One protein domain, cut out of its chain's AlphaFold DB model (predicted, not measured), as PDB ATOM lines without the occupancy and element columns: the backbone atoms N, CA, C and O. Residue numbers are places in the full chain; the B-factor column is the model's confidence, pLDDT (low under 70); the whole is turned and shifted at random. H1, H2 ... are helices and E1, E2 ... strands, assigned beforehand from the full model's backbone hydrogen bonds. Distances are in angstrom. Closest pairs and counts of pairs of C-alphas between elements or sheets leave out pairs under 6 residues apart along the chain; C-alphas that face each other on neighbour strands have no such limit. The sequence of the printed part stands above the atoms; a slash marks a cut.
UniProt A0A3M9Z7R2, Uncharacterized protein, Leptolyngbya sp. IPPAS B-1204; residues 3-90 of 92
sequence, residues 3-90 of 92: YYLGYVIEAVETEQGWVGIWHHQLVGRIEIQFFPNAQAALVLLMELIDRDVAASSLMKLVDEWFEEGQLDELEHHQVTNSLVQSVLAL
ATOM      1  N   TYR A   3     208.768 277.353 167.091       46.62
ATOM      2  CA  TYR A   3     208.606 276.493 168.256       46.62
ATOM      3  C   TYR A   3     207.516 277.040 169.181       46.62
ATOM      4  O   TYR A   3     207.514 278.232 169.475       46.62
ATOM      5  N   TYR A   4     206.623 276.181 169.667       52.06
ATOM      6  CA  TYR A   4     205.554 276.519 170.616       52.06
ATOM      7  C   TYR A   4     205.400 275.394 171.629       52.06
ATOM      8  O   TYR A   4     205.316 274.246 171.220       52.06
ATOM      9  N   LEU A   5     205.422 275.701 172.931       51.78
ATOM     10  CA  LEU A   5     205.388 274.709 174.023       51.78
ATOM     11  C   LEU A   5     206.416 273.554 173.872       51.78
ATOM     12  O   LEU A   5     206.209 272.445 174.353       51.78
ATOM     13  N   GLY A   6     207.554 273.802 173.210       48.50
ATOM     14  CA  GLY A   6     208.563 272.770 172.909       48.50
ATOM     15  C   GLY A   6     208.281 271.936 171.650       48.50
ATOM     16  O   GLY A   6     209.025 271.004 171.348       48.50
ATOM     17  N   TYR A   7     207.244 272.286 170.891       57.41
ATOM     18  CA  TYR A   7     206.809 271.626 169.662       57.41
ATOM     19  C   TYR A   7     207.216 272.415 168.428       57.41
ATOM     20  O   TYR A   7     207.305 273.636 168.467       57.41
ATOM     21  N   VAL A   8     207.434 271.714 167.321       56.62
ATOM     22  CA  VAL A   8     207.679 272.326 166.015       56.62
ATOM     23  C   VAL A   8     206.345 272.526 165.321       56.62
ATOM     24  O   VAL A   8     205.619 271.563 165.105       56.62
ATOM     25  N   ILE A   9     206.047 273.762 164.938       58.47
ATOM     26  CA  ILE A   9     204.888 274.069 164.109       58.47
ATOM     27  C   ILE A   9     205.360 274.462 162.714       58.47
ATOM     28  O   ILE A   9     206.278 275.278 162.548       58.47
ATOM     29  N   GLU A  10     204.711 273.886 161.704       59.84
ATOM     30  CA  GLU A  10     205.004 274.129 160.299       59.84
ATOM     31  C   GLU A  10     203.724 274.454 159.526       59.84
ATOM     32  O   GLU A  10     202.778 273.676 159.490       59.84
ATOM     33  N   ALA A  11     203.700 275.606 158.862       60.06
ATOM     34  CA  ALA A  11     202.680 275.897 157.868       60.06
ATOM     35  C   ALA A  11     203.065 275.210 156.553       60.06
ATOM     36  O   ALA A  11     203.985 275.657 155.871       60.06
ATOM     37  N   VAL A  12     202.378 274.117 156.216       60.97
ATOM     38  CA  VAL A  12     202.584 273.392 154.955       60.97
ATOM     39  C   VAL A  12     201.475 273.755 153.981       60.97
ATOM     40  O   VAL A  12     200.346 273.297 154.140       60.97
ATOM     41  N   GLU A  13     201.815 274.540 152.963       59.03
ATOM     42  CA  GLU A  13     200.906 274.888 151.873       59.03
ATOM     43  C   GLU A  13     200.536 273.629 151.071       59.03
ATOM     44  O   GLU A  13     201.393 272.970 150.481       59.03
ATOM     45  N   THR A  14     199.252 273.270 151.064       61.50
ATOM     46  CA  THR A  14     198.697 272.292 150.112       61.50
ATOM     47  C   THR A  14     197.872 273.020 149.052       61.50
ATOM     48  O   THR A  14     197.597 274.210 149.203       61.50
ATOM     49  N   GLU A  15     197.424 272.310 148.010       58.38
ATOM     50  CA  GLU A  15     196.627 272.837 146.881       58.38
ATOM     51  C   GLU A  15     195.344 273.609 147.284       58.38
ATOM     52  O   GLU A  15     194.663 274.167 146.427       58.38
ATOM     53  N   GLN A  16     195.003 273.661 148.579       57.09
ATOM     54  CA  GLN A  16     193.831 274.338 149.143       57.09
ATOM     55  C   GLN A  16     194.149 275.227 150.366       57.09
ATOM     56  O   GLN A  16     193.241 275.556 151.124       57.09
ATOM     57  N   GLY A  17     195.412 275.611 150.595       54.56
ATOM     58  CA  GLY A  17     195.756 276.555 151.672       54.56
ATOM     59  C   GLY A  17     195.660 275.965 153.086       54.56
ATOM     60  O   GLY A  17     195.257 276.624 154.044       54.56
ATOM     61  N   TRP A  18     196.021 274.693 153.222       58.66
ATOM     62  CA  TRP A  18     196.156 274.034 154.518       58.66
ATOM     63  C   TRP A  18     197.270 274.638 155.379       58.66
ATOM     64  O   TRP A  18     198.311 275.028 154.863       58.66
ATOM     65  N   VAL A  19     197.092 274.599 156.703       56.88
ATOM     66  CA  VAL A  19     198.191 274.668 157.678       56.88
ATOM     67  C   VAL A  19     197.995 273.574 158.715       56.88
ATOM     68  O   VAL A  19     196.990 273.534 159.417       56.88
ATOM     69  N   GLY A  20     198.936 272.628 158.757       57.00
ATOM     70  CA  GLY A  20     198.913 271.516 159.706       57.00
ATOM     71  C   GLY A  20     199.799 271.809 160.904       57.00
ATOM     72  O   GLY A  20     200.993 272.011 160.731       57.00
ATOM     73  N   ILE A  21     199.261 271.760 162.119       56.03
ATOM     74  CA  ILE A  21     200.117 271.749 163.305       56.03
ATOM     75  C   ILE A  21     200.660 270.334 163.478       56.03
ATOM     76  O   ILE A  21     199.906 269.383 163.680       56.03
ATOM     77  N   TRP A  22     201.978 270.176 163.392       55.75
ATOM     78  CA  TRP A  22     202.627 268.893 163.632       55.75
ATOM     79  C   TRP A  22     202.925 268.717 165.116       55.75
ATOM     80  O   TRP A  22     203.735 269.430 165.703       55.75
ATOM     81  N   HIS A  23     202.284 267.732 165.741       53.38
ATOM     82  CA  HIS A  23     202.534 267.417 167.138       53.38
ATOM     83  C   HIS A  23     203.596 266.316 167.228       53.38
ATOM     84  O   HIS A  23     203.302 265.126 167.275       53.38
ATOM     85  N   HIS A  24     204.875 266.687 167.264       52.00
ATOM     86  CA  HIS A  24     205.963 265.699 167.208       52.00
ATOM     87  C   HIS A  24     206.029 264.734 168.415       52.00
ATOM     88  O   HIS A  24     206.621 263.666 168.288       52.00
ATOM     89  N   GLN A  25     205.404 265.054 169.560       51.41
ATOM     90  CA  GLN A  25     205.326 264.152 170.728       51.41
ATOM     91  C   GLN A  25     204.137 263.165 170.693       51.41
ATOM     92  O   GLN A  25     204.133 262.181 171.423       51.41
ATOM     93  N   LEU A  26     203.146 263.394 169.828       52.62
ATOM     94  CA  LEU A  26     201.974 262.536 169.604       52.62
ATOM     95  C   LEU A  26     202.017 262.262 168.114       52.62
ATOM     96  O   LEU A  26     201.438 263.038 167.378       52.62
ATOM     97  N   VAL A  27     202.788 261.267 167.674       54.31
ATOM     98  CA  VAL A  27     203.072 260.940 166.260       54.31
ATOM     99  C   VAL A  27     201.861 261.211 165.341       54.31
ATOM    100  O   VAL A  27     201.025 260.334 165.134       54.31
ATOM    101  N   GLY A  28     201.727 262.439 164.831       54.50
ATOM    102  CA  GLY A  28     200.433 262.901 164.340       54.50
ATOM    103  C   GLY A  28     200.406 264.376 163.941       54.50
ATOM    104  O   GLY A  28     201.066 265.237 164.527       54.50
ATOM    105  N   ARG A  29     199.618 264.647 162.900       60.88
ATOM    106  CA  ARG A  29     199.318 265.979 162.378       60.88
ATOM    107  C   ARG A  29     197.933 266.367 162.868       60.88
ATOM    108  O   ARG A  29     196.976 265.636 162.620       60.88
ATOM    109  N   ILE A  30     197.834 267.504 163.543       58.56
ATOM    110  CA  ILE A  30     196.553 268.101 163.892       58.56
ATOM    111  C   ILE A  30     196.183 269.082 162.794       58.56
ATOM    112  O   ILE A  30     196.934 269.981 162.404       58.56
ATOM    113  N   GLU A  31     194.995 268.840 162.282       62.59
ATOM    114  CA  GLU A  31     194.414 269.533 161.169       62.59
ATOM    115  C   GLU A  31     193.450 270.608 161.713       62.59
ATOM    116  O   GLU A  31     192.402 270.254 162.238       62.59
ATOM    117  N   ILE A  32     193.825 271.901 161.652       66.12
ATOM    118  CA  ILE A  32     193.031 272.990 162.264       66.12
ATOM    119  C   ILE A  32     191.930 273.498 161.329       66.12
ATOM    120  O   ILE A  32     190.759 273.270 161.600       66.12
ATOM    121  N   GLN A  33     192.281 274.211 160.252       67.25
ATOM    122  CA  GLN A  33     191.294 274.802 159.342       67.25
ATOM    123  C   GLN A  33     191.892 275.185 157.979       67.25
ATOM    124  O   GLN A  33     193.111 275.169 157.788       67.25
ATOM    125  N   PHE A  34     191.016 275.557 157.041       68.94
ATOM    126  CA  PHE A  34     191.388 276.093 155.731       68.94
ATOM    127  C   PHE A  34     191.701 277.585 155.813       68.94
ATOM    128  O   PHE A  34     190.933 278.358 156.386       68.94
ATOM    129  N   PHE A  35     192.795 278.000 155.175       73.00
ATOM    130  CA  PHE A  35     193.180 279.401 155.078       73.00
ATOM    131  C   PHE A  35     193.350 279.821 153.620       73.00
ATOM    132  O   PHE A  35     193.763 279.023 152.784       73.00
ATOM    133  N   PRO A  36     193.090 281.095 153.290       71.31
ATOM    134  CA  PRO A  36     193.272 281.586 151.927       71.31
ATOM    135  C   PRO A  36     194.746 281.612 151.484       71.31
ATOM    136  O   PRO A  36     195.012 281.622 150.287       71.31
ATOM    137  N   ASN A  37     195.701 281.670 152.424       75.00
ATOM    138  CA  ASN A  37     197.143 281.591 152.172       75.00
ATOM    139  C   ASN A  37     197.922 281.292 153.470       75.00
ATOM    140  O   ASN A  37     197.390 281.416 154.576       75.00
ATOM    141  N   ALA A  38     199.210 280.962 153.329       71.81
ATOM    142  CA  ALA A  38     200.104 280.657 154.450       71.81
ATOM    143  C   ALA A  38     200.267 281.817 155.454       71.81
ATOM    144  O   ALA A  38     200.423 281.578 156.650       71.81
ATOM    145  N   GLN A  39     200.200 283.075 155.000       77.94
ATOM    146  CA  GLN A  39     200.341 284.240 155.878       77.94
ATOM    147  C   GLN A  39     199.142 284.388 156.823       77.94
ATOM    148  O   GLN A  39     199.333 284.635 158.011       77.94
ATOM    149  N   ALA A  40     197.916 284.214 156.323       77.62
ATOM    150  CA  ALA A  40     196.701 284.257 157.137       77.62
ATOM    151  C   ALA A  40     196.718 283.172 158.222       77.62
ATOM    152  O   ALA A  40     196.355 283.421 159.370       77.62
ATOM    153  N   ALA A  41     197.212 281.986 157.871       74.88
ATOM    154  CA  ALA A  41     197.375 280.896 158.813       74.88
ATOM    155  C   ALA A  41     198.452 281.162 159.870       74.88
ATOM    156  O   ALA A  41     198.253 280.846 161.040       74.88
ATOM    157  N   LEU A  42     199.579 281.771 159.482       75.88
ATOM    158  CA  LEU A  42     200.635 282.153 160.419       75.88
ATOM    159  C   LEU A  42     200.146 283.197 161.431       75.88
ATOM    160  O   LEU A  42     200.468 283.084 162.608       75.88
ATOM    161  N   VAL A  43     199.363 284.183 160.983       81.19
ATOM    162  CA  VAL A  43     198.783 285.203 161.871       81.19
ATOM    163  C   VAL A  43     197.858 284.557 162.899       81.19
ATOM    164  O   VAL A  43     198.065 284.766 164.091       81.19
ATOM    165  N   LEU A  44     196.915 283.706 162.470       78.75
ATOM    166  CA  LEU A  44     196.035 283.017 163.421       78.75
ATOM    167  C   LEU A  44     196.829 282.125 164.380       78.75
ATOM    168  O   LEU A  44     196.533 282.076 165.567       78.75
ATOM    169  N   LEU A  45     197.849 281.429 163.875       77.12
ATOM    170  CA  LEU A  45     198.683 280.577 164.707       77.12
ATOM    171  C   LEU A  45     199.391 281.377 165.805       77.12
ATOM    172  O   LEU A  45     199.398 280.949 166.953       77.12
ATOM    173  N   MET A  46     199.973 282.529 165.466       78.88
ATOM    174  CA  MET A  46     200.601 283.408 166.453       78.88
ATOM    175  C   MET A  46     199.584 283.896 167.490       78.88
ATOM    176  O   MET A  46     199.868 283.843 168.682       78.88
ATOM    177  N   GLU A  47     198.380 284.283 167.062       83.88
ATOM    178  CA  GLU A  47     197.315 284.694 167.982       83.88
ATOM    179  C   GLU A  47     196.860 283.559 168.909       83.88
ATOM    180  O   GLU A  47     196.640 283.787 170.098       83.88
ATOM    181  N   LEU A  48     196.741 282.333 168.391       79.44
ATOM    182  CA  LEU A  48     196.391 281.153 169.182       79.44
ATOM    183  C   LEU A  48     197.453 280.875 170.250       79.44
ATOM    184  O   LEU A  48     197.109 280.639 171.405       79.44
ATOM    185  N   ILE A  49     198.730 280.950 169.866       77.19
ATOM    186  CA  ILE A  49     199.872 280.775 170.766       77.19
ATOM    187  C   ILE A  49     199.851 281.828 171.875       77.19
ATOM    188  O   ILE A  49     199.937 281.480 173.052       77.19
ATOM    189  N   ASP A  50     199.713 283.104 171.514       81.88
ATOM    190  CA  ASP A  50     199.713 284.202 172.480       81.88
ATOM    191  C   ASP A  50     198.537 284.081 173.458       81.88
ATOM    192  O   ASP A  50     198.706 284.268 174.669       81.88
ATOM    193  N   ARG A  51     197.347 283.710 172.962       82.62
ATOM    194  CA  ARG A  51     196.174 283.490 173.817       82.62
ATOM    195  C   ARG A  51     196.326 282.288 174.729       82.62
ATOM    196  O   ARG A  51     195.950 282.390 175.890       82.62
ATOM    197  N   ASP A  52     196.856 281.176 174.241       82.50
ATOM    198  CA  ASP A  52     197.059 279.990 175.068       82.50
ATOM    199  C   ASP A  52     198.099 280.232 176.170       82.50
ATOM    200  O   ASP A  52     197.880 279.858 177.322       82.50
ATOM    201  N   VAL A  53     199.189 280.945 175.864       82.06
ATOM    202  CA  VAL A  53     200.180 281.352 176.874       82.06
ATOM    203  C   VAL A  53     199.542 282.255 177.932       82.06
ATOM    204  O   VAL A  53     199.778 282.070 179.132       82.06
ATOM    205  N   ALA A  54     198.710 283.213 177.513       83.81
ATOM    206  CA  ALA A  54     197.982 284.083 178.430       83.81
ATOM    207  C   ALA A  54     196.982 283.294 179.293       83.81
ATOM    208  O   ALA A  54     196.986 283.438 180.515       83.81
ATOM    209  N   ALA A  55     196.176 282.417 178.685       86.88
ATOM    210  CA  ALA A  55     195.198 281.584 179.377       86.88
ATOM    211  C   ALA A  55     195.866 280.624 180.369       86.88
ATOM    212  O   ALA A  55     195.442 280.554 181.516       86.88
ATOM    213  N   SER A  56     196.961 279.969 179.976       84.31
ATOM    214  CA  SER A  56     197.752 279.091 180.848       84.31
ATOM    215  C   SER A  56     198.357 279.838 182.041       84.31
ATOM    216  O   SER A  56     198.448 279.297 183.141       84.31
ATOM    217  N   SER A  57     198.776 281.090 181.842       86.75
ATOM    218  CA  SER A  57     199.289 281.931 182.931       86.75
ATOM    219  C   SER A  57     198.177 282.344 183.897       86.75
ATOM    220  O   SER A  57     198.380 282.321 185.107       86.75
ATOM    221  N   LEU A  58     196.995 282.676 183.372       91.62
ATOM    222  CA  LEU A  58     195.818 282.999 184.180       91.62
ATOM    223  C   LEU A  58     195.275 281.775 184.923       91.62
ATOM    224  O   LEU A  58     194.879 281.915 186.073       91.62
ATOM    225  N   MET A  59     195.303 280.584 184.318       92.25
ATOM    226  CA  MET A  59     194.894 279.340 184.980       92.25
ATOM    227  C   MET A  59     195.710 279.081 186.244       92.25
ATOM    228  O   MET A  59     195.125 278.778 187.271       92.25
ATOM    229  N   LYS A  60     197.031 279.305 186.214       92.06
ATOM    230  CA  LYS A  60     197.868 279.168 187.417       92.06
ATOM    231  C   LYS A  60     197.426 280.096 188.548       92.06
ATOM    232  O   LYS A  60     197.367 279.665 189.688       92.06
ATOM    233  N   LEU A  61     197.085 281.348 188.231       94.44
ATOM    234  CA  LEU A  61     196.573 282.294 189.230       94.44
ATOM    235  C   LEU A  61     195.205 281.861 189.777       94.44
ATOM    236  O   LEU A  61     194.932 282.023 190.959       94.44
ATOM    237  N   VAL A  62     194.348 281.311 188.917       94.50
ATOM    238  CA  VAL A  62     193.033 280.784 189.307       94.50
ATOM    239  C   VAL A  62     193.179 279.558 190.210       94.50
ATOM    240  O   VAL A  62     192.459 279.454 191.201       94.50
ATOM    241  N   ASP A  63     194.130 278.673 189.912       95.31
ATOM    242  CA  ASP A  63     194.478 277.529 190.756       95.31
ATOM    243  C   ASP A  63     195.018 277.996 192.117       95.31
ATOM    244  O   ASP A  63     194.541 277.530 193.149       95.31
ATOM    245  N   GLU A  64     195.928 278.976 192.140       96.88
ATOM    246  CA  GLU A  64     196.445 279.581 193.379       96.88
ATOM    247  C   GLU A  64     195.315 280.181 194.234       96.88
ATOM    248  O   GLU A  64     195.226 279.914 195.432       96.88
ATOM    249  N   TRP A  65     194.396 280.945 193.635       96.94
ATOM    250  CA  TRP A  65     193.253 281.515 194.358       96.94
ATOM    251  C   TRP A  65     192.296 280.457 194.903       96.94
ATOM    252  O   TRP A  65     191.730 280.641 195.984       96.94
ATOM    253  N   PHE A  66     192.115 279.349 194.187       97.06
ATOM    254  CA  PHE A  66     191.333 278.220 194.677       97.06
ATOM    255  C   PHE A  66     192.023 277.525 195.858       97.06
ATOM    256  O   PHE A  66     191.383 277.275 196.879       97.06
ATOM    257  N   GLU A  67     193.336 277.288 195.776       97.31
ATOM    258  CA  GLU A  67     194.129 276.709 196.871       97.31
ATOM    259  C   GLU A  67     194.135 277.593 198.130       97.31
ATOM    260  O   GLU A  67     194.090 277.084 199.252       97.31
ATOM    261  N   GLU A  68     194.129 278.917 197.961       97.75
ATOM    262  CA  GLU A  68     194.015 279.892 199.052       97.75
ATOM    263  C   GLU A  68     192.586 280.027 199.617       97.75
ATOM    264  O   GLU A  68     192.373 280.743 200.601       97.75
ATOM    265  N   GLY A  69     191.600 279.347 199.023       96.62
ATOM    266  CA  GLY A  69     190.194 279.408 199.426       96.62
ATOM    267  C   GLY A  69     189.500 280.726 199.072       96.62
ATOM    268  O   GLY A  69     188.487 281.064 199.683       96.62
ATOM    269  N   GLN A  70     190.046 281.486 198.116       97.12
ATOM    270  CA  GLN A  70     189.425 282.705 197.588       97.12
ATOM    271  C   GLN A  70     188.337 282.409 196.547       97.12
ATOM    272  O   GLN A  70     187.498 283.271 196.296       97.12
ATOM    273  N   LEU A  71     188.365 281.213 195.955       95.81
ATOM    274  CA  LEU A  71     187.356 280.706 195.027       95.81
ATOM    275  C   LEU A  71     186.739 279.428 195.585       95.81
ATOM    276  O   LEU A  71     187.444 278.596 196.165       95.81
ATOM    277  N   ASP A  72     185.442 279.246 195.363       97.19
ATOM    278  CA  ASP A  72     184.817 277.937 195.529       97.19
ATOM    279  C   ASP A  72     185.000 277.039 194.283       97.19
ATOM    280  O   ASP A  72     185.519 277.451 193.243       97.19
ATOM    281  N   GLU A  73     184.601 275.769 194.398       96.88
ATOM    282  CA  GLU A  73     184.752 274.774 193.326       96.88
ATOM    283  C   GLU A  73     183.971 275.153 192.055       96.88
ATOM    284  O   GLU A  73     184.419 274.892 190.936       96.88
ATOM    285  N   LEU A  74     182.807 275.795 192.206       97.12
ATOM    286  CA  LEU A  74     181.987 276.213 191.075       97.12
ATOM    287  C   LEU A  74     182.632 277.401 190.352       97.12
ATOM    288  O   LEU A  74     182.695 277.400 189.121       97.12
ATOM    289  N   GLU A  75     183.118 278.389 191.100       96.44
ATOM    290  CA  GLU A  75     183.814 279.564 190.575       96.44
ATOM    291  C   GLU A  75     185.104 279.164 189.853       96.44
ATOM    292  O   GLU A  75     185.320 279.572 188.708       96.44
ATOM    293  N   HIS A  76     185.916 278.293 190.461       95.69
ATOM    294  CA  HIS A  76     187.126 277.749 189.838       95.69
ATOM    295  C   HIS A  76     186.816 277.064 188.501       95.69
ATOM    296  O   HIS A  76     187.436 277.372 187.475       95.69
ATOM    297  N   HIS A  77     185.792 276.206 188.467       94.00
ATOM    298  CA  HIS A  77     185.391 275.509 187.248       94.00
ATOM    299  C   HIS A  77     184.872 276.467 186.162       94.00
ATOM    300  O   HIS A  77     185.207 276.323 184.983       94.00
ATOM    301  N   GLN A  78     184.069 277.469 186.533       94.75
ATOM    302  CA  GLN A  78     183.523 278.455 185.597       94.75
ATOM    303  C   GLN A  78     184.610 279.337 184.979       94.75
ATOM    304  O   GLN A  78     184.587 279.580 183.767       94.75
ATOM    305  N   VAL A  79     185.567 279.802 185.786       91.44
ATOM    306  CA  VAL A  79     186.676 280.630 185.302       91.44
ATOM    307  C   VAL A  79     187.597 279.804 184.409       91.44
ATOM    308  O   VAL A  79     187.910 280.237 183.299       91.44
ATOM    309  N   THR A  80     187.947 278.583 184.819       90.06
ATOM    310  CA  THR A  80     188.767 277.665 184.015       90.06
ATOM    311  C   THR A  80     188.121 277.381 182.658       90.06
ATOM    312  O   THR A  80     188.761 277.550 181.618       90.06
ATOM    313  N   ASN A  81     186.830 277.037 182.637       91.00
ATOM    314  CA  ASN A  81     186.098 276.834 181.386       91.00
ATOM    315  C   ASN A  81     186.074 278.102 180.526       91.00
ATOM    316  O   ASN A  81     186.258 278.017 179.314       91.00
ATOM    317  N   SER A  82     185.880 279.277 181.128       91.19
ATOM    318  CA  SER A  82     185.882 280.552 180.398       91.19
ATOM    319  C   SER A  82     187.238 280.840 179.748       91.19
ATOM    320  O   SER A  82     187.287 281.280 178.598       91.19
ATOM    321  N   LEU A  83     188.340 280.530 180.439       88.19
ATOM    322  CA  LEU A  83     189.694 280.652 179.896       88.19
ATOM    323  C   LEU A  83     189.912 279.694 178.717       88.19
ATOM    324  O   LEU A  83     190.365 280.141 177.663       88.19
ATOM    325  N   VAL A  84     189.501 278.426 178.831       83.62
ATOM    326  CA  VAL A  84     189.552 277.463 177.711       83.62
ATOM    327  C   VAL A  84     188.747 277.970 176.512       83.62
ATOM    328  O   VAL A  84     189.251 278.000 175.388       83.62
ATOM    329  N   GLN A  85     187.509 278.417 176.735       82.88
ATOM    330  CA  GLN A  85     186.656 278.922 175.657       82.88
ATOM    331  C   GLN A  85     187.242 280.171 174.986       82.88
ATOM    332  O   GLN A  85     187.091 280.337 173.778       82.88
ATOM    333  N   SER A  86     187.961 281.024 175.722       84.75
ATOM    334  CA  SER A  86     188.612 282.211 175.151       84.75
ATOM    335  C   SER A  86     189.719 281.882 174.135       84.75
ATOM    336  O   SER A  86     189.920 282.638 173.175       84.75
ATOM    337  N   VAL A  87     190.402 280.743 174.318       80.06
ATOM    338  CA  VAL A  87     191.403 280.210 173.379       80.06
ATOM    339  C   VAL A  87     190.699 279.567 172.185       80.06
ATOM    340  O   VAL A  87     191.003 279.894 171.040       80.06
ATOM    341  N   LEU A  88     189.702 278.713 172.442       78.25
ATOM    342  CA  LEU A  88     188.969 277.994 171.394       78.25
ATOM    343  C   LEU A  88     188.132 278.908 170.490       78.25
ATOM    344  O   LEU A  88     187.911 278.573 169.332       78.25
ATOM    345  N   ALA A  89     187.701 280.075 170.974       80.81
ATOM    346  CA  ALA A  89     186.953 281.049 170.180       80.81
ATOM    347  C   ALA A  89     187.720 281.580 168.952       80.81
ATOM    348  O   ALA A  89     187.092 282.147 168.068       80.81
ATOM    349  N   LEU A  90     189.048 281.420 168.882       73.94
ATOM    350  CA  LEU A  90     189.834 281.740 167.679       73.94
ATOM    351  C   LEU A  90     189.702 280.697 166.562       73.94
ATOM    352  O   LEU A  90     190.106 280.965 165.435       73.94
TER     353      LEU A  90
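Overview. This is residues 3 to 90 of the 92 residues of an uncharacterized protein of Leptolyngbya sp. IPPAS B-1204 (UniProt A0A3M9Z7R2). A small strand hairpin, E2 and E3, sits at one end of a long helical hairpin, next to the first residues of H1, 38 to 45. H1 makes the long axis, H2 folds back along its later part, and the short strand E1 lies next to E2. The 88 printed residues hold, along the chain, E1, E2, E3, H1 and H2; the sheet has the order E2 - E3, antiparallel, and the class is mixed, helices and strands. The whole is loose, with a radius of gyration of the C-alphas of 16.3 A, and a rod spanning 53 by 25 by 16 A.

Along the chain. E2 is residues 18 to 23, 15.6 A long, and E3 is residues 28 to 34, 18.2 A long. H1, residues 38 to 67, runs 43.0 A from C-alpha 38 at (200.104, 280.657, 154.450). H2, residues 73 to 88, runs 22.6 A and ends with C-alpha 88 at (188.969, 277.994, 171.394). E1 is residues 7 to 9, with C-alpha 7 at (206.809, 271.626, 169.662).

Arrangement. E2 and E3 form a hairpin, antiparallel at 152 degrees; N 21 and O 30 are within hydrogen-bond range at 2.9 A, N 30 and O 21 at 2.8 A. The closest C-alphas of E2 and H1, those of Val 19 and Ala 41, are 6.4 A apart. E3 and H1 are near each other, with 5 pairs of C-alphas within 10 A. H1 and H2, a helical hairpin, touch at a shallow tilt of 10 degrees, opposite ways; their closest C-alphas, Ala 55 and Leu 83, are 5.6 A apart. H2 is apart from E1, E2 and E3. E1 pairs with no named strand, but residues 3 to 4 pair antiparallel with its residues 7 to 8; its closest C-alpha to E2 is that of Ile 9, 5.4 A from that of Ile 21. In H2 every O i to N i+4 pair is within hydrogen-bond range, in H1 25 of 26.

Size, cuts and confidence. The two C-alphas farthest apart, Glu 15 and Gly 69, are 53.3 A apart. The printed part has no cut, and no link is long. Mean pLDDT of the printed part is 75.9; residues 3 to 34 are under 70.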